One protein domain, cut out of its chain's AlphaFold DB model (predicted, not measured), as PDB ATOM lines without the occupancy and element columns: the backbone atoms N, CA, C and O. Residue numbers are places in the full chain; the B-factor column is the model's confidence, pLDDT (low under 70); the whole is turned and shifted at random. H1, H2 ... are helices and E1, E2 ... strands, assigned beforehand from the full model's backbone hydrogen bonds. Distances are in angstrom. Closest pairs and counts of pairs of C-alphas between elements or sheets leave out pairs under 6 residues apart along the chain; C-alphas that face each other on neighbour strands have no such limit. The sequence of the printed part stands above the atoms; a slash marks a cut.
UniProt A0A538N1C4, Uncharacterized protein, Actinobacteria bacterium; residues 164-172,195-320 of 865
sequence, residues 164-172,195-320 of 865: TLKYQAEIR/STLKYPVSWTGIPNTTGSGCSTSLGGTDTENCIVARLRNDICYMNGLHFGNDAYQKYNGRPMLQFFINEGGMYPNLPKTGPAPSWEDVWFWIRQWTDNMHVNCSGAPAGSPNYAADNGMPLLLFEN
ATOM      1  N   THR A 164     -98.507  39.599 -53.817       96.31
ATOM      2  CA  THR A 164     -98.941  39.809 -55.214       96.31
ATOM      3  C   THR A 164    -100.441  40.128 -55.312       96.31
ATOM      4  O   THR A 164    -100.847  41.006 -56.075       96.31
ATOM      5  N   LEU A 165    -101.282  39.451 -54.519       96.19
ATOM      6  CA  LEU A 165    -102.720  39.729 -54.436       96.19
ATOM      7  C   LEU A 165    -103.009  41.140 -53.884       96.19
ATOM      8  O   LEU A 165    -103.947  41.794 -54.336       96.19
ATOM      9  N   LYS A 166    -102.196  41.634 -52.943       96.38
ATOM     10  CA  LYS A 166    -102.306  43.006 -52.417       96.38
ATOM     11  C   LYS A 166    -101.890  44.049 -53.452       96.38
ATOM     12  O   LYS A 166    -102.603  45.030 -53.613       96.38
ATOM     13  N   TYR A 167    -100.825  43.804 -54.216       96.81
ATOM     14  CA  TYR A 167    -100.442  44.664 -55.345       96.81
ATOM     15  C   TYR A 167    -101.577  44.844 -56.349       96.81
ATOM     16  O   TYR A 167    -101.930  45.974 -56.673       96.81
ATOM     17  N   GLN A 168    -102.197  43.752 -56.806       95.19
ATOM     18  CA  GLN A 168    -103.298  43.876 -57.766       95.19
ATOM     19  C   GLN A 168    -104.519  44.607 -57.182       95.19
ATOM     20  O   GLN A 168    -105.229  45.291 -57.919       95.19
ATOM     21  N   ALA A 169    -104.776  44.460 -55.876       96.25
ATOM     22  CA  ALA A 169    -105.877  45.131 -55.199       96.25
ATOM     23  C   ALA A 169    -105.599  46.632 -55.065       96.25
ATOM     24  O   ALA A 169    -106.434  47.428 -55.480       96.25
ATOM     25  N   GLU A 170    -104.409  47.019 -54.598       96.88
ATOM     26  CA  GLU A 170    -104.030  48.429 -54.449       96.88
ATOM     27  C   GLU A 170    -103.920  49.154 -55.793       96.88
ATOM     28  O   GLU A 170    -104.337  50.307 -55.887       96.88
ATOM     29  N   ILE A 171    -103.458  48.491 -56.865       96.81
ATOM     30  CA  ILE A 171    -103.463  49.087 -58.215       96.81
ATOM     31  C   ILE A 171    -104.878  49.561 -58.591       96.81
ATOM     32  O   ILE A 171    -105.064  50.670 -59.101       96.81
ATOM     33  N   ARG A 172    -105.894  48.743 -58.293       92.38
ATOM     34  CA  ARG A 172    -107.303  49.090 -58.505       92.38
ATOM     35  C   ARG A 172    -107.785  50.139 -57.504       92.38
ATOM     36  O   ARG A 172    -108.369  51.137 -57.915       92.38
ATOM     37  N   SER A 195     -88.243  27.088 -57.548       89.62
ATOM     38  CA  SER A 195     -88.136  26.543 -56.192       89.62
ATOM     39  C   SER A 195     -89.499  26.192 -55.605       89.62
ATOM     40  O   SER A 195     -89.580  25.218 -54.849       89.62
ATOM     41  N   THR A 196     -90.576  26.861 -56.037       92.19
ATOM     42  CA  THR A 196     -91.948  26.532 -55.611       92.19
ATOM     43  C   THR A 196     -92.348  25.100 -55.973       92.19
ATOM     44  O   THR A 196     -93.146  24.480 -55.269       92.19
ATOM     45  N   LEU A 197     -91.737  24.505 -57.009       95.31
ATOM     46  CA  LEU A 197     -91.993  23.113 -57.388       95.31
ATOM     47  C   LEU A 197     -91.647  22.129 -56.264       95.31
ATOM     48  O   LEU A 197     -92.208  21.040 -56.235       95.31
ATOM     49  N   LYS A 198     -90.733  22.480 -55.351       92.19
ATOM     50  CA  LYS A 198     -90.253  21.589 -54.280       92.19
ATOM     51  C   LYS A 198     -91.188  21.539 -53.072       92.19
ATOM     52  O   LYS A 198     -91.097  20.606 -52.274       92.19
ATOM     53  N   TYR A 199     -92.069  22.525 -52.920       93.06
ATOM     54  CA  TYR A 199     -92.864  22.724 -51.710       93.06
ATOM     55  C   TYR A 199     -94.365  22.537 -51.978       93.06
ATOM     56  O   TYR A 199     -94.828  22.749 -53.100       93.06
ATOM     57  N   PRO A 200     -95.139  22.096 -50.970       95.31
ATOM     58  CA  PRO A 200     -96.585  21.998 -51.096       95.31
ATOM     59  C   PRO A 200     -97.241  23.386 -51.135       95.31
ATOM     60  O   PRO A 200     -96.789  24.314 -50.468       95.31
ATOM     61  N   VAL A 201     -98.351  23.497 -51.862       96.56
ATOM     62  CA  VAL A 201     -99.173  24.707 -51.994       96.56
ATOM     63  C   VAL A 201    -100.659  24.353 -51.964       96.56
ATOM     64  O   VAL A 201    -101.037  23.176 -51.999       96.56
ATOM     65  N   SER A 202    -101.526  25.363 -51.982       95.75
ATOM     66  CA  SER A 202    -102.967  25.135 -52.119       95.75
ATOM     67  C   SER A 202    -103.314  24.460 -53.453       95.75
ATOM     68  O   SER A 202    -102.981  24.944 -54.538       95.75
ATOM     69  N   TRP A 203    -104.020  23.333 -53.367       96.62
ATOM     70  CA  TRP A 203    -104.520  22.614 -54.531       96.62
ATOM     71  C   TRP A 203    -105.820  23.247 -55.043       96.62
ATOM     72  O   TRP A 203    -106.738  23.513 -54.269       96.62
ATOM     73  N   THR A 204    -105.915  23.454 -56.355       97.12
ATOM     74  CA  THR A 204    -107.110  23.989 -57.032       97.12
ATOM     75  C   THR A 204    -108.281  23.004 -57.065       97.12
ATOM     76  O   THR A 204    -109.413  23.409 -57.316       97.12
ATOM     77  N   GLY A 205    -108.024  21.710 -56.841       96.44
ATOM     78  CA  GLY A 205    -109.028  20.650 -56.943       96.44
ATOM     79  C   GLY A 205    -109.367  20.233 -58.379       96.44
ATOM     80  O   GLY A 205    -110.249  19.401 -58.576       96.44
ATOM     81  N   ILE A 206    -108.678  20.789 -59.378       97.88
ATOM     82  CA  ILE A 206    -108.881  20.481 -60.799       97.88
ATOM     83  C   ILE A 206    -108.304  19.088 -61.116       97.88
ATOM     84  O   ILE A 206    -107.188  18.776 -60.675       97.88
ATOM     85  N   PRO A 207    -109.003  18.235 -61.890       96.38
ATOM     86  CA  PRO A 207    -108.485  16.928 -62.292       96.38
ATOM     87  C   PRO A 207    -107.106  17.005 -62.970       96.38
ATOM     88  O   PRO A 207    -106.840  17.904 -63.760       96.38
ATOM     89  N   ASN A 208    -106.238  16.022 -62.706       95.88
ATOM     90  CA  ASN A 208    -104.873  15.928 -63.259       95.88
ATOM     91  C   ASN A 208    -103.919  17.071 -62.860       95.88
ATOM     92  O   ASN A 208    -102.921  17.318 -63.543       95.88
ATOM     93  N   THR A 209    -104.213  17.743 -61.748       98.12
ATOM     94  CA  THR A 209    -103.346  18.745 -61.122       98.12
ATOM     95  C   THR A 209    -102.967  18.314 -59.704       98.12
ATOM     96  O   THR A 209    -103.636  17.458 -59.121       98.12
ATOM     97  N   THR A 210    -101.917  18.901 -59.123       97.56
ATOM     98  CA  THR A 210    -101.552  18.658 -57.718       97.56
ATOM     99  C   THR A 210    -101.014  19.908 -57.022       97.56
ATOM    100  O   THR A 210    -100.311  20.720 -57.623       97.56
ATOM    101  N   GLY A 211    -101.343  20.049 -55.735       96.31
ATOM    102  CA  GLY A 211    -100.702  21.004 -54.824       96.31
ATOM    103  C   GLY A 211     -99.504  20.415 -54.069       96.31
ATOM    104  O   GLY A 211     -98.878  21.113 -53.283       96.31
ATOM    105  N   SER A 212     -99.178  19.131 -54.252       95.94
ATOM    106  CA  SER A 212     -98.021  18.508 -53.596       95.94
ATOM    107  C   SER A 212     -96.703  18.990 -54.201       95.94
ATOM    108  O   SER A 212     -96.602  19.119 -55.416       95.94
ATOM    109  N   GLY A 213     -95.680  19.182 -53.363       94.88
ATOM    110  CA  GLY A 213     -94.317  19.436 -53.831       94.88
ATOM    111  C   GLY A 213     -93.706  18.213 -54.521       94.88
ATOM    112  O   GLY A 213     -93.958  17.069 -54.131       94.88
ATOM    113  N   CYS A 214     -92.882  18.455 -55.534       94.19
ATOM    114  CA  CYS A 214     -92.188  17.437 -56.305       94.19
ATOM    115  C   CYS A 214     -90.809  17.157 -55.707       94.19
ATOM    116  O   CYS A 214     -89.929  18.013 -55.678       94.19
ATOM    117  N   SER A 215     -90.609  15.933 -55.211       89.69
ATOM    118  CA  SER A 215     -89.323  15.546 -54.630       89.69
ATOM    119  C   SER A 215     -88.251  15.387 -55.711       89.69
ATOM    120  O   SER A 215     -88.468  14.744 -56.740       89.69
ATOM    121  N   THR A 216     -87.048  15.895 -55.435       86.00
ATOM    122  CA  THR A 216     -85.859  15.691 -56.276       86.00
ATOM    123  C   THR A 216     -85.337  14.251 -56.235       86.00
ATOM    124  O   THR A 216     -84.491  13.883 -57.045       86.00
ATOM    125  N   SER A 217     -85.848  13.419 -55.320       86.50
ATOM    126  CA  SER A 217     -85.499  12.000 -55.201       86.50
ATOM    127  C   SER A 217     -86.334  11.070 -56.090       86.50
ATOM    128  O   SER A 217     -86.124   9.860 -56.049       86.50
ATOM    129  N   LEU A 218     -87.329  11.593 -56.816       87.88
ATOM    130  CA  LEU A 218     -88.163  10.799 -57.723       87.88
ATOM    131  C   LEU A 218     -87.353  10.327 -58.947       87.88
ATOM    132  O   LEU A 218     -86.369  10.960 -59.343       87.88
ATOM    133  N   GLY A 219     -87.765   9.199 -59.539       89.06
ATOM    134  CA  GLY A 219     -87.254   8.754 -60.839       89.06
ATOM    135  C   GLY A 219     -87.816   9.615 -61.975       89.06
ATOM    136  O   GLY A 219     -88.906  10.159 -61.832       89.06
ATOM    137  N   GLY A 220     -87.105   9.712 -63.107       89.81
ATOM    138  CA  GLY A 220     -87.390  10.687 -64.176       89.81
ATOM    139  C   GLY A 220     -88.867  10.807 -64.579       89.81
ATOM    140  O   GLY A 220     -89.418  11.901 -64.541       89.81
ATOM    141  N   THR A 221     -89.547   9.695 -64.879       94.75
ATOM    142  CA  THR A 221     -90.977   9.705 -65.255       94.75
ATOM    143  C   THR A 221     -91.890  10.217 -64.136       94.75
ATOM    144  O   THR A 221     -92.815  10.982 -64.398       94.75
ATOM    145  N   ASP A 222     -91.638   9.841 -62.881       94.75
ATOM    146  CA  ASP A 222     -92.435  10.312 -61.742       94.75
ATOM    147  C   ASP A 222     -92.166  11.793 -61.448       94.75
ATOM    148  O   ASP A 222     -93.087  12.538 -61.107       94.75
ATOM    149  N   THR A 223     -90.913  12.234 -61.614       94.31
ATOM    150  CA  THR A 223     -90.530  13.646 -61.515       94.31
ATOM    151  C   THR A 223     -91.270  14.482 -62.557       94.31
ATOM    152  O   THR A 223     -91.897  15.474 -62.194       94.31
ATOM    153  N   GLU A 224     -91.241  14.071 -63.826       96.00
ATOM    154  CA  GLU A 224     -91.944  14.750 -64.919       96.00
ATOM    155  C   GLU A 224     -93.450  14.825 -64.663       96.00
ATOM    156  O   GLU A 224     -94.019  15.916 -64.673       96.00
ATOM    157  N   ASN A 225     -94.090  13.693 -64.350       96.88
ATOM    158  CA  ASN A 225     -95.524  13.640 -64.066       96.88
ATOM    159  C   ASN A 225     -95.918  14.577 -62.916       96.88
ATOM    160  O   ASN A 225     -96.941  15.264 -62.996       96.88
ATOM    161  N   CYS A 226     -95.103  14.630 -61.857       97.06
ATOM    162  CA  CYS A 226     -95.329  15.546 -60.746       97.06
ATOM    163  C   CYS A 226     -95.224  17.007 -61.192       97.06
ATOM    164  O   CYS A 226     -96.143  17.785 -60.931       97.06
ATOM    165  N   ILE A 227     -94.141  17.377 -61.883       97.00
ATOM    166  CA  ILE A 227     -93.901  18.757 -62.329       97.00
ATOM    167  C   ILE A 227     -95.010  19.211 -63.279       97.00
ATOM    168  O   ILE A 227     -95.550  20.301 -63.102       97.00
ATOM    169  N   VAL A 228     -95.420  18.366 -64.229       98.19
ATOM    170  CA  VAL A 228     -96.536  18.661 -65.136       98.19
ATOM    171  C   VAL A 228     -97.822  18.910 -64.343       98.19
ATOM    172  O   VAL A 228     -98.478  19.931 -64.544       98.19
ATOM    173  N   ALA A 229     -98.187  18.032 -63.404       98.38
ATOM    174  CA  ALA A 229     -99.386  18.217 -62.583       98.38
ATOM    175  C   ALA A 229     -99.310  19.468 -61.681       98.38
ATOM    176  O   ALA A 229    -100.330  20.129 -61.448       98.38
ATOM    177  N   ARG A 230     -98.116  19.808 -61.185       97.69
ATOM    178  CA  ARG A 230     -97.843  20.976 -60.338       97.69
ATOM    179  C   ARG A 230     -97.978  22.283 -61.124       97.69
ATOM    180  O   ARG A 230     -98.742  23.156 -60.721       97.69
ATOM    181  N   LEU A 231     -97.323  22.385 -62.278       98.12
ATOM    182  CA  LEU A 231     -97.412  23.547 -63.167       98.12
ATOM    183  C   LEU A 231     -98.847  23.764 -63.664       98.12
ATOM    184  O   LEU A 231     -99.318  24.899 -63.701       98.12
ATOM    185  N   ARG A 232     -99.589  22.690 -63.972       98.25
ATOM    186  CA  ARG A 232    -101.019  22.787 -64.317       98.25
ATOM    187  C   ARG A 232    -101.850  23.394 -63.187       98.25
ATOM    188  O   ARG A 232    -102.662  24.275 -63.457       98.25
ATOM    189  N   ASN A 233    -101.636  22.958 -61.941       98.25
ATOM    190  CA  ASN A 233    -102.312  23.533 -60.774       98.25
ATOM    191  C   ASN A 233    -102.073  25.042 -60.684       98.25
ATOM    192  O   ASN A 233    -103.014  25.819 -60.534       98.25
ATOM    193  N   ASP A 234    -100.809  25.442 -60.791       98.25
ATOM    194  CA  ASP A 234    -100.398  26.829 -60.612       98.25
ATOM    195  C   ASP A 234    -100.907  27.733 -61.724       98.25
ATOM    196  O   ASP A 234    -101.463  28.790 -61.446       98.25
ATOM    197  N   ILE A 235    -100.798  27.298 -62.978       98.19
ATOM    198  CA  ILE A 235    -101.289  28.064 -64.124       98.19
ATOM    199  C   ILE A 235    -102.817  28.208 -64.066       98.19
ATOM    200  O   ILE A 235    -103.338  29.284 -64.359       98.19
ATOM    201  N   CYS A 236    -103.552  27.174 -63.640       98.25
ATOM    202  CA  CYS A 236    -104.995  27.299 -63.433       98.25
ATOM    203  C   CYS A 236    -105.334  28.266 -62.293       98.25
ATOM    204  O   CYS A 236    -106.246  29.080 -62.441       98.25
ATOM    205  N   TYR A 237    -104.575  28.241 -61.193       98.12
ATOM    206  CA  TYR A 237    -104.720  29.232 -60.130       98.12
ATOM    207  C   TYR A 237    -104.478  30.655 -60.649       98.12
ATOM    208  O   TYR A 237    -105.309  31.539 -60.441       98.12
ATOM    209  N   MET A 238    -103.390  30.875 -61.394       98.06
ATOM    210  CA  MET A 238    -103.093  32.173 -62.002       98.06
ATOM    211  C   MET A 238    -104.193  32.634 -62.954       98.06
ATOM    212  O   MET A 238    -104.538  33.813 -62.958       98.06
ATOM    213  N   ASN A 239    -104.806  31.720 -63.703       97.81
ATOM    214  CA  ASN A 239    -105.910  32.074 -64.583       97.81
ATOM    215  C   ASN A 239    -107.136  32.593 -63.826       97.81
ATOM    216  O   ASN A 239    -107.752  33.564 -64.253       97.81
ATOM    217  N   GLY A 240    -107.476  31.977 -62.693       96.38
ATOM    218  CA  GLY A 240    -108.648  32.383 -61.914       96.38
ATOM    219  C   GLY A 240    -108.463  33.660 -61.095       96.38
ATOM    220  O   GLY A 240    -109.459  34.304 -60.779       96.38
ATOM    221  N   LEU A 241    -107.226  34.007 -60.719       96.38
ATOM    222  CA  LEU A 241    -106.950  35.091 -59.759       96.38
ATOM    223  C   LEU A 241    -106.119  36.244 -60.327       96.38
ATOM    224  O   LEU A 241    -106.148  37.334 -59.762       96.38
ATOM    225  N   HIS A 242    -105.354  36.017 -61.396       97.06
ATOM    226  CA  HIS A 242    -104.380  36.987 -61.904       97.06
ATOM    227  C   HIS A 242    -104.627  37.349 -63.370       97.06
ATOM    228  O   HIS A 242    -104.780  38.522 -63.674       97.06
ATOM    229  N   PHE A 243    -104.744  36.385 -64.290       97.44
ATOM    230  CA  PHE A 243    -104.787  36.674 -65.739       97.44
ATOM    231  C   PHE A 243    -105.999  37.498 -66.198       97.44
ATOM    232  O   PHE A 243    -105.957  38.116 -67.265       97.44
ATOM    233  N   GLY A 244    -107.087  37.482 -65.427       95.06
ATOM    234  CA  GLY A 244    -108.275  38.298 -65.677       95.06
ATOM    235  C   GLY A 244    -108.217  39.699 -65.069       95.06
ATOM    236  O   GLY A 244    -109.109  40.492 -65.342       95.06
ATOM    237  N   ASN A 245    -107.208  40.009 -64.249       96.12
ATOM    238  CA  ASN A 245    -107.089  41.314 -63.611       96.12
ATOM    239  C   ASN A 245    -106.754  42.401 -64.648       96.12
ATOM    240  O   ASN A 245    -105.919  42.203 -65.534       96.12
ATOM    241  N   ASP A 246    -107.387  43.565 -64.502       94.62
ATOM    242  CA  ASP A 246    -107.238  44.724 -65.387       94.62
ATOM    243  C   ASP A 246    -105.781  45.175 -65.554       94.62
ATOM    244  O   ASP A 246    -105.391  45.572 -66.656       94.62
ATOM    245  N   ALA A 247    -104.980  45.049 -64.495       97.06
ATOM    246  CA  ALA A 247    -103.576  45.427 -64.438       97.06
ATOM    247  C   ALA A 247    -102.599  44.276 -64.736       97.06
ATOM    248  O   ALA A 247    -101.386  44.496 -64.748       97.06
ATOM    249  N   TYR A 248    -103.083  43.054 -64.998       98.25
ATOM    250  CA  TYR A 248    -102.199  41.952 -65.376       98.25
ATOM    251  C   TYR A 248    -101.678  42.165 -66.793       98.25
ATOM    252  O   TYR A 248    -102.453  42.274 -67.742       98.25
ATOM    253  N   GLN A 249    -100.369  42.219 -66.975       98.12
ATOM    254  CA  GLN A 249     -99.769  42.599 -68.241       98.12
ATOM    255  C   GLN A 249    -100.011  41.520 -69.318       98.12
ATOM    256  O   GLN A 249     -99.548  40.377 -69.223       98.12
ATOM    257  N   LYS A 250    -100.706  41.913 -70.394       97.62
ATOM    258  CA  LYS A 250    -100.937  41.083 -71.587       97.62
ATOM    259  C   LYS A 250    -100.193  41.620 -72.806       97.62
ATOM    260  O   LYS A 250     -99.921  42.813 -72.911       97.62
ATOM    261  N   TYR A 251     -99.895  40.755 -73.766       95.38
ATOM    262  CA  TYR A 251     -99.364  41.145 -75.071       95.38
ATOM    263  C   TYR A 251    -100.233  40.525 -76.165       95.38
ATOM    264  O   TYR A 251    -100.423  39.311 -76.202       95.38
ATOM    265  N   ASN A 252    -100.840  41.367 -77.008       93.06
ATOM    266  CA  ASN A 252    -101.862  40.962 -77.985       93.06
ATOM    267  C   ASN A 252    -103.001  40.127 -77.361       93.06
ATOM    268  O   ASN A 252    -103.407  39.102 -77.903       93.06
ATOM    269  N   GLY A 253    -103.482  40.544 -76.183       93.75
ATOM    270  CA  GLY A 253    -104.566  39.876 -75.451       93.75
ATOM    271  C   GLY A 253    -104.165  38.598 -74.704       93.75
ATOM    272  O   GLY A 253    -104.998  38.025 -74.009       93.75
ATOM    273  N   ARG A 254    -102.902  38.163 -74.798       96.69
ATOM    274  CA  ARG A 254    -102.384  36.968 -74.118       96.69
ATOM    275  C   ARG A 254    -101.669  37.339 -72.808       96.69
ATOM    276  O   ARG A 254    -100.780  38.191 -72.864       96.69
ATOM    277  N   PRO A 255    -102.003  36.730 -71.655       98.19
ATOM    278  CA  PRO A 255    -101.272  36.930 -70.398       98.19
ATOM    279  C   PRO A 255     -99.794  36.562 -70.551       98.19
ATOM    280  O   PRO A 255     -99.489  35.555 -71.183       98.19
ATOM    281  N   MET A 256     -98.870  37.349 -70.003       98.38
ATOM    282  CA  MET A 256     -97.440  37.007 -70.023       98.38
ATOM    283  C   MET A 256     -97.003  36.342 -68.722       98.38
ATOM    284  O   MET A 256     -97.262  36.880 -67.653       98.38
ATOM    285  N   LEU A 257     -96.309  35.206 -68.826       98.38
ATOM    286  CA  LEU A 257     -95.776  34.456 -67.692       98.38
ATOM    287  C   LEU A 257     -94.292  34.155 -67.923       98.38
ATOM    288  O   LEU A 257     -93.931  33.509 -68.911       98.38
ATOM    289  N   GLN A 258     -93.441  34.635 -67.016       98.44
ATOM    290  CA  GLN A 258     -92.008  34.344 -67.029       98.44
ATOM    291  C   GLN A 258     -91.713  33.097 -66.195       98.44
ATOM    292  O   GLN A 258     -92.313  32.913 -65.140       98.44
ATOM    293  N   PHE A 259     -90.791  32.251 -66.650       97.62
ATOM    294  CA  PHE A 259     -90.337  31.070 -65.916       97.62
ATOM    295  C   PHE A 259     -88.863  31.206 -65.547       97.62
ATOM    296  O   PHE A 259     -87.989  31.141 -66.413       97.62
ATOM    297  N   PHE A 260     -88.602  31.356 -64.251       95.62
ATOM    298  CA  PHE A 260     -87.269  31.368 -63.662       95.62
ATOM    299  C   PHE A 260     -86.956  29.972 -63.112       95.62
ATOM    300  O   PHE A 260     -87.057  29.686 -61.917       95.62
ATOM    301  N   ILE A 261     -86.685  29.038 -64.028       93.62
ATOM    302  CA  ILE A 261     -86.496  27.618 -63.718       93.62
ATOM    303  C   ILE A 261     -85.141  27.159 -64.248       93.62
ATOM    304  O   ILE A 261     -84.911  27.102 -65.454       93.62
ATOM    305  N   ASN A 262     -84.259  26.734 -63.340       89.44
ATOM    306  CA  ASN A 262     -82.997  26.101 -63.712       89.44
ATOM    307  C   ASN A 262     -83.223  24.622 -64.092       89.44
ATOM    308  O   ASN A 262     -83.115  23.700 -63.271       89.44
ATOM    309  N   GLU A 263     -83.566  24.421 -65.363       90.00
ATOM    310  CA  GLU A 263     -83.800  23.122 -65.994       90.00
ATOM    311  C   GLU A 263     -82.560  22.222 -65.915       90.00
ATOM    312  O   GLU A 263     -81.474  22.560 -66.383       90.00
ATOM    313  N   GLY A 264     -82.727  21.044 -65.315       80.81
ATOM    314  CA  GLY A 264     -81.653  20.078 -65.068       80.81
ATOM    315  C   GLY A 264     -80.796  20.384 -63.833       80.81
ATOM    316  O   GLY A 264     -80.340  19.453 -63.179       80.81
ATOM    317  N   GLY A 265     -80.634  21.649 -63.432       85.88
ATOM    318  CA  GLY A 265     -79.956  21.990 -62.176       85.88
ATOM    319  C   GLY A 265     -80.790  21.634 -60.941       85.88
ATOM    320  O   GLY A 265     -80.287  21.045 -59.984       85.88
ATOM    321  N   MET A 266     -82.086  21.958 -60.963       86.38
ATOM    322  CA  MET A 266     -82.986  21.720 -59.823       86.38
ATOM    323  C   MET A 266     -83.445  20.265 -59.700       86.38
ATOM    324  O   MET A 266     -83.645  19.777 -58.588       86.38
ATOM    325  N   TYR A 267     -83.609  19.594 -60.841       89.94
ATOM    326  CA  TYR A 267     -84.031  18.199 -60.960       89.94
ATOM    327  C   TYR A 267     -83.057  17.465 -61.892       89.94
ATOM    328  O   TYR A 267     -83.348  17.312 -63.078       89.94
ATOM    329  N   PRO A 268     -81.899  17.010 -61.379       86.12
ATOM    330  CA  PRO A 268     -80.828  16.436 -62.203       86.12
ATOM    331  C   PRO A 268     -81.202  15.114 -62.883       86.12
ATOM    332  O   PRO A 268     -80.537  14.696 -63.827       86.12
ATOM    333  N   ASN A 269     -82.284  14.471 -62.439       86.56
ATOM    334  CA  ASN A 269     -82.812  13.247 -63.040       86.56
ATOM    335  C   ASN A 269     -83.634  13.500 -64.319       86.56
ATOM    336  O   ASN A 269     -84.076  12.535 -64.942       86.56
ATOM    337  N   LEU A 270     -83.855  14.765 -64.700       91.75
ATOM    338  CA  LEU A 270     -84.545  15.149 -65.931       91.75
ATOM    339  C   LEU A 270     -83.579  15.865 -66.885       91.75
ATOM    340  O   LEU A 270     -83.106  16.958 -66.559       91.75
ATOM    341  N   PRO A 271     -83.289  15.296 -68.070       92.19
ATOM    342  CA  PRO A 271     -82.506  15.992 -69.078       92.19
ATOM    343  C   PRO A 271     -83.260  17.228 -69.585       92.19
ATOM    344  O   PRO A 271     -84.490  17.247 -69.654       92.19
ATOM    345  N   LYS A 272     -82.514  18.269 -69.973       91.12
ATOM    346  CA  LYS A 272     -83.101  19.504 -70.521       91.12
ATOM    347  C   LYS A 272     -83.793  19.276 -71.873       91.12
ATOM    348  O   LYS A 272     -84.831  19.867 -72.129       91.12
ATOM    349  N   THR A 273     -83.221  18.425 -72.727       90.31
ATOM    350  CA  THR A 273     -83.712  18.141 -74.091       90.31
ATOM    351  C   THR A 273     -83.812  16.638 -74.334       90.31
ATOM    352  O   THR A 273     -83.136  15.860 -73.654       90.31
ATOM    353  N   GLY A 274     -84.621  16.233 -75.314       89.38
ATOM    354  CA  GLY A 274     -84.808  14.835 -75.711       89.38
ATOM    355  C   GLY A 274     -86.212  14.285 -75.421       89.38
ATOM    356  O   GLY A 274     -87.082  15.023 -74.960       89.38
ATOM    357  N   PRO A 275     -86.462  12.994 -75.712       91.00
ATOM    358  CA  PRO A 275     -87.773  12.375 -75.513       91.00
ATOM    359  C   PRO A 275     -88.129  12.250 -74.026       91.00
ATOM    360  O   PRO A 275     -87.248  12.317 -73.170       91.00
ATOM    361  N   ALA A 276     -89.406  11.984 -73.743       92.50
ATOM    362  CA  ALA A 276     -89.883  11.723 -72.390       92.50
ATOM    363  C   ALA A 276     -89.059  10.610 -71.687       92.50
ATOM    364  O   ALA A 276     -88.838   9.546 -72.286       92.50
ATOM    365  N   PRO A 277     -88.645  10.792 -70.418       94.75
ATOM    366  CA  PRO A 277     -88.886  11.977 -69.604       94.75
ATOM    367  C   PRO A 277     -87.823  13.077 -69.813       94.75
ATOM    368  O   PRO A 277     -86.622  12.796 -69.759       94.75
ATOM    369  N   SER A 278     -88.237  14.329 -70.009       95.06
ATOM    370  CA  SER A 278     -87.361  15.495 -70.189       95.06
ATOM    371  C   SER A 278     -88.087  16.814 -69.888       95.06
ATOM    372  O   SER A 278     -89.312  16.893 -69.910       95.06
ATOM    373  N   TRP A 279     -87.340  17.897 -69.654       94.31
ATOM    374  CA  TRP A 279     -87.944  19.236 -69.568       94.31
ATOM    375  C   TRP A 279     -88.631  19.650 -70.875       94.31
ATOM    376  O   TRP A 279     -89.694  20.261 -70.842       94.31
ATOM    377  N   GLU A 280     -88.077  19.266 -72.026       93.69
ATOM    378  CA  GLU A 280     -88.714  19.486 -73.328       93.69
ATOM    379  C   GLU A 280     -90.106  18.828 -73.417       93.69
ATOM    380  O   GLU A 280     -91.042  19.443 -73.936       93.69
ATOM    381  N   ASP A 281     -90.284  17.630 -72.847       95.69
ATOM    382  CA  ASP A 281     -91.591  16.960 -72.779       95.69
ATOM    383  C   ASP A 281     -92.528  17.602 -71.739       95.69
ATOM    384  O   ASP A 281     -93.713  17.806 -72.017       95.69
ATOM    385  N   VAL A 282     -92.005  18.036 -70.580       96.69
ATOM    386  CA  VAL A 282     -92.769  18.848 -69.608       96.69
ATOM    387  C   VAL A 282     -93.414  20.041 -70.316       96.69
ATOM    388  O   VAL A 282     -94.628  20.237 -70.226       96.69
ATOM    389  N   TRP A 283     -92.631  20.824 -71.055       96.44
ATOM    390  CA  TRP A 283     -93.124  22.020 -71.734       96.44
ATOM    391  C   TRP A 283     -94.056  21.711 -72.903       96.44
ATOM    392  O   TRP A 283     -95.022  22.452 -73.113       96.44
ATOM    393  N   PHE A 284     -93.859  20.588 -73.599       96.31
ATOM    394  CA  PHE A 284     -94.842  20.071 -74.548       96.31
ATOM    395  C   PHE A 284     -96.208  19.872 -73.873       96.31
ATOM    396  O   PHE A 284     -97.211  20.420 -74.344       96.31
ATOM    397  N   TRP A 285     -96.260  19.185 -72.727       97.19
ATOM    398  CA  TRP A 285     -97.510  18.957 -71.994       97.19
ATOM    399  C   TRP A 285     -98.118  20.225 -71.400       97.19
ATOM    400  O   TRP A 285     -99.347  20.343 -71.353       97.19
ATOM    401  N   ILE A 286     -97.294  21.172 -70.949       97.94
ATOM    402  CA  ILE A 286     -97.773  22.472 -70.464       97.94
ATOM    403  C   ILE A 286     -98.333  23.312 -71.605       97.94
ATOM    404  O   ILE A 286     -99.372  23.956 -71.424       97.94
ATOM    405  N   ARG A 287     -97.739  23.266 -72.801       97.00
ATOM    406  CA  ARG A 287     -98.320  23.953 -73.953       97.00
ATOM    407  C   ARG A 287     -99.663  23.354 -74.345       97.00
ATOM    408  O   ARG A 287    -100.641  24.089 -74.381       97.00
ATOM    409  N   GLN A 288     -99.740  22.031 -74.500       96.00
ATOM    410  CA  GLN A 288    -101.006  21.341 -74.785       96.00
ATOM    411  C   GLN A 288    -102.096  21.676 -73.754       96.00
ATOM    412  O   GLN A 288    -103.267  21.836 -74.098       96.00
ATOM    413  N   TRP A 289    -101.722  21.816 -72.479       97.38
ATOM    414  CA  TRP A 289    -102.651  22.225 -71.428       97.38
ATOM    415  C   TRP A 289    -103.140  23.670 -71.593       97.38
ATOM    416  O   TRP A 289    -104.329  23.960 -71.448       97.38
ATOM    417  N   THR A 290    -102.228  24.588 -71.893       96.75
ATOM    418  CA  THR A 290    -102.513  26.028 -71.971       96.75
ATOM    419  C   THR A 290    -103.184  26.460 -73.273       96.75
ATOM    420  O   THR A 290    -103.832  27.504 -73.285       96.75
ATOM    421  N   ASP A 291    -103.138  25.642 -74.325       93.88
ATOM    422  CA  ASP A 291    -103.882  25.869 -75.573       93.88
ATOM    423  C   ASP A 291    -105.411  25.811 -75.367       93.88
ATOM    424  O   ASP A 291    -106.176  26.339 -76.174       93.88
ATOM    425  N   ASN A 292    -105.880  25.184 -74.280       91.69
ATOM    426  CA  ASN A 292    -107.304  25.045 -73.975       91.69
ATOM    427  C   ASN A 292    -107.607  25.169 -72.468       91.69
ATOM    428  O   ASN A 292    -108.124  24.254 -71.824       91.69
ATOM    429  N   MET A 293    -107.281  26.324 -71.887       93.94
ATOM    430  CA  MET A 293    -107.441  26.548 -70.443       93.94
ATOM    431  C   MET A 293    -108.892  26.492 -69.956       93.94
ATOM    432  O   MET A 293    -109.130  26.028 -68.846       93.94
ATOM    433  N   HIS A 294    -109.867  26.907 -70.771       91.88
ATOM    434  CA  HIS A 294    -111.278  26.896 -70.372       91.88
ATOM    435  C   HIS A 294    -111.812  25.475 -70.122       91.88
ATOM    436  O   HIS A 294    -112.639  25.271 -69.236       91.88
ATOM    437  N   VAL A 295    -111.318  24.475 -70.861       94.00
ATOM    438  CA  VAL A 295    -111.622  23.063 -70.583       94.00
ATOM    439  C   VAL A 295    -110.698  22.524 -69.503       94.00
ATOM    440  O   VAL A 295    -111.160  21.920 -68.535       94.00
ATOM    441  N   ASN A 296    -109.393  22.736 -69.652       96.38
ATOM    442  CA  ASN A 296    -108.402  22.044 -68.838       96.38
ATOM    443  C   ASN A 296    -108.394  22.522 -67.377       96.38
ATOM    444  O   ASN A 296    -108.159  21.721 -66.480       96.38
ATOM    445  N   CYS A 297    -108.739  23.784 -67.113       97.00
ATOM    446  CA  CYS A 297    -108.870  24.317 -65.756       97.00
ATOM    447  C   CYS A 297    -110.294  24.206 -65.174       97.00
ATOM    448  O   CYS A 297    -110.617  24.867 -64.185       97.00
ATOM    449  N   SER A 298    -111.167  23.391 -65.779       95.31
ATOM    450  CA  SER A 298    -112.531  23.152 -65.291       95.31
ATOM    451  C   SER A 298    -112.595  22.041 -64.229       95.31
ATOM    452  O   SER A 298    -111.654  21.278 -64.031       95.31
ATOM    453  N   GLY A 299    -113.727  21.936 -63.525       94.12
ATOM    454  CA  GLY A 299    -113.962  20.852 -62.562       94.12
ATOM    455  C   GLY A 299    -113.419  21.097 -61.151       94.12
ATOM    456  O   GLY A 299    -113.334  20.154 -60.370       94.12
ATOM    457  N   ALA A 300    -113.081  22.344 -60.810       94.75
ATOM    458  CA  ALA A 300    -112.753  22.727 -59.439       94.75
ATOM    459  C   ALA A 300    -113.965  22.558 -58.486       94.75
ATOM    460  O   ALA A 300    -115.115  22.667 -58.930       94.75
ATOM    461  N   PRO A 301    -113.743  22.325 -57.176       94.44
ATOM    462  CA  PRO A 301    -114.812  22.209 -56.186       94.44
ATOM    463  C   PRO A 301    -115.729  23.438 -56.148       94.44
ATOM    464  O   PRO A 301    -115.280  24.569 -56.349       94.44
ATOM    465  N   ALA A 302    -117.009  23.231 -55.829       93.19
ATOM    466  CA  ALA A 302    -117.971  24.323 -55.682       93.19
ATOM    467  C   ALA A 302    -117.487  25.371 -54.661       93.19
ATOM    468  O   ALA A 302    -117.014  25.018 -53.582       93.19
ATOM    469  N   GLY A 303    -117.615  26.654 -55.008       91.38
ATOM    470  CA  GLY A 303    -117.109  27.773 -54.203       91.38
ATOM    471  C   GLY A 303    -115.658  28.170 -54.497       91.38
ATOM    472  O   GLY A 303    -115.189  29.163 -53.949       91.38
ATOM    473  N   SER A 304    -114.959  27.445 -55.379       94.06
ATOM    474  CA  SER A 304    -113.642  27.859 -55.874       94.06
ATOM    475  C   SER A 304    -113.742  29.075 -56.809       94.06
ATOM    476  O   SER A 304    -114.775  29.261 -57.463       94.06
ATOM    477  N   PRO A 305    -112.664  29.872 -56.941       95.06
ATOM    478  CA  PRO A 305    -112.525  30.856 -58.011       95.06
ATOM    479  C   PRO A 305    -112.750  30.247 -59.400       95.06
ATOM    480  O   PRO A 305    -112.532  29.052 -59.617       95.06
ATOM    481  N   ASN A 306    -113.156  31.075 -60.367       95.62
ATOM    482  CA  ASN A 306    -113.352  30.631 -61.746       95.62
ATOM    483  C   ASN A 306    -112.007  30.431 -62.469       95.62
ATOM    484  O   ASN A 306    -111.602  31.241 -63.301       95.62
ATOM    485  N   TYR A 307    -111.322  29.327 -62.168       96.94
ATOM    486  CA  TYR A 307    -110.043  28.960 -62.786       96.94
ATOM    487  C   TYR A 307    -110.137  28.673 -64.295       96.94
ATOM    488  O   TYR A 307    -109.116  28.658 -64.977       96.94
ATOM    489  N   ALA A 308    -111.345  28.473 -64.829       95.56
ATOM    490  CA  ALA A 308    -111.616  28.192 -66.238       95.56
ATOM    491  C   ALA A 308    -112.032  29.438 -67.047       95.56
ATOM    492  O   ALA A 308    -112.505  29.305 -68.175       95.56
ATOM    493  N   ALA A 309    -111.890  30.643 -66.482       94.62
ATOM    494  CA  ALA A 309    -112.183  31.885 -67.191       94.62
ATOM    495  C   ALA A 309    -111.359  32.003 -68.488       94.62
ATOM    496  O   ALA A 309    -110.178  31.648 -68.521       94.62
ATOM    497  N   ASP A 310    -111.976  32.508 -69.558       92.94
ATOM    498  CA  ASP A 310    -111.273  32.766 -70.813       92.94
ATOM    499  C   ASP A 310    -110.529  34.105 -70.736       92.94
ATOM    500  O   ASP A 310    -111.093  35.170 -70.980       92.94
ATOM    501  N   ASN A 311    -109.253  34.038 -70.357       94.19
ATOM    502  CA  ASN A 311    -108.372  35.202 -70.255       94.19
ATOM    503  C   ASN A 311    -107.309  35.259 -71.362       94.19
ATOM    504  O   ASN A 311    -106.429  36.127 -71.299       94.19
ATOM    505  N   GLY A 312    -107.404  34.364 -72.353       92.62
ATOM    506  CA  GLY A 312    -106.405  34.146 -73.396       92.62
ATOM    507  C   GLY A 312    -105.313  33.140 -73.010       92.62
ATOM    508  O   GLY A 312    -104.974  32.963 -71.842       92.62
ATOM    509  N   MET A 313    -104.728  32.490 -74.022       94.81
ATOM    510  CA  MET A 313    -103.618  31.546 -73.853       94.81
ATOM    511  C   MET A 313    -102.345  32.272 -73.388       94.81
ATOM    512  O   MET A 313    -101.882  33.164 -74.109       94.81
ATOM    513  N   PRO A 314    -101.719  31.882 -72.263       97.69
ATOM    514  CA  PRO A 314    -100.546  32.572 -71.750       97.69
ATOM    515  C   PRO A 314     -99.337  32.426 -72.683       97.69
ATOM    516  O   PRO A 314     -99.122  31.383 -73.312       97.69
ATOM    517  N   LEU A 315     -98.554  33.496 -72.780       98.25
ATOM    518  CA  LEU A 315     -97.227  33.526 -73.385       98.25
ATOM    519  C   LEU A 315     -96.227  32.933 -72.389       98.25
ATOM    520  O   LEU A 315     -96.166  33.399 -71.252       98.25
ATOM    521  N   LEU A 316     -95.461  31.927 -72.815       98.06
ATOM    522  CA  LEU A 316     -94.415  31.307 -71.995       98.06
ATOM    523  C   LEU A 316     -93.071  31.963 -72.323       98.06
ATOM    524  O   LEU A 316     -92.585  31.848 -73.453       98.06
ATOM    525  N   LEU A 317     -92.500  32.678 -71.353       98.44
ATOM    526  CA  LEU A 317     -91.255  33.428 -71.509       98.44
ATOM    527  C   LEU A 317     -90.139  32.769 -70.695       98.44
ATOM    528  O   LEU A 317     -90.319  32.492 -69.510       98.44
ATOM    529  N   PHE A 318     -88.992  32.543 -71.333       97.62
ATOM    530  CA  PHE A 318     -87.884  31.775 -70.762       97.62
ATOM    531  C   PHE A 318     -86.630  32.626 -70.558       97.62
ATOM    532  O   PHE A 318     -86.382  33.577 -71.297       97.62
ATOM    533  N   GLU A 319     -85.839  32.262 -69.554       95.94
ATOM    534  CA  GLU A 319     -84.665  33.017 -69.120       95.94
ATOM    535  C   GLU A 319     -83.518  33.000 -70.155       95.94
ATOM    536  O   GLU A 319     -83.182  31.968 -70.753       95.94
ATOM    537  N   ASN A 320     -82.864  34.153 -70.292       95.88
ATOM    538  CA  ASN A 320     -81.682  34.461 -71.091       95.88
ATOM    539  C   ASN A 320     -81.840  34.185 -72.601       95.88
ATOM    540  O   ASN A 320     -82.882  33.764 -73.104       95.88
TER     541      ASN A 320
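What this domain is: This is residues 164 to 172 and 195 to 320 of the 865 residues of an uncharacterized protein of Actinobacteria bacterium (UniProt A0A538N1C4). A long helix, H3, runs through the middle, with the shorter H4 packed beside it and a small two-stranded parallel sheet, E1 and E2, near H4. Long loops surround this core, and H1 sits off to one side as a separate piece. The printed part has 135 residues, with named elements in the order H1, H2, H3, E1, H4, H5, E2. It is mostly helix, though under half of the residues are in named elements. It is compact, with a radius of gyration of the C-alphas of 15.0 A and spans of 43 by 36 by 26 A.

How they stand to each other: H1, residues 164 to 172, and H3, residues 220 to 241, are only just apart, their closest C-alphas 8.2 A apart. H2, residues 195 to 198, only just touches H3, with 3 pairs of C-alphas within 8 A, the closest those of Leu 197 and Ile 227 at 6.9 A. H4, residues 279 to 290, touches H3 at residues 224 to 232 alone; the closest C-alphas, of Val 228 and Val 282, are 5.9 A apart. They run the same way at a shallow tilt of 34 degrees, only just short of steep. H5, residues 293 to 296, is close to H3 but not clearly touching, the closest C-alphas being those of Cys 236 and Met 293, 7.5 A apart. E1, residues 254 to 260, and E2, residues 315 to 319, are parallel at 23 degrees; N 257 and O 315 are 3.0 A apart, within hydrogen-bond range. With H4 and H5 they make a strand-helix-strand unit, two parallel neighbour strands joined through helices, with a right-handed crossover. Every O i to N i+4 pair is within range in H3 and H4, and 4 of 5 in H1; H2 and H5 are too short for such a pair.

Where its parts are: H1 begins at C-alpha 164 (-98.941, 39.809, -55.214). H3 is 31.6 A long, E1 19.2 A and H4 16.3 A. E2 ends at C-alpha 319 (-84.665, 33.017, -69.120).

The domain as a whole: The C-alphas of Arg 172 and Gly 219 are the two farthest apart, at 45.1 A. Residues 173 to 194 are cut out, and C-alphas 172 and 195 are 29.7 A apart across the cut. The links H2 to H3, H3 to E1, E1 to H4 and H5 to E2 are long, and H4 to H5 is tight. No printed residue has a pLDDT under 70.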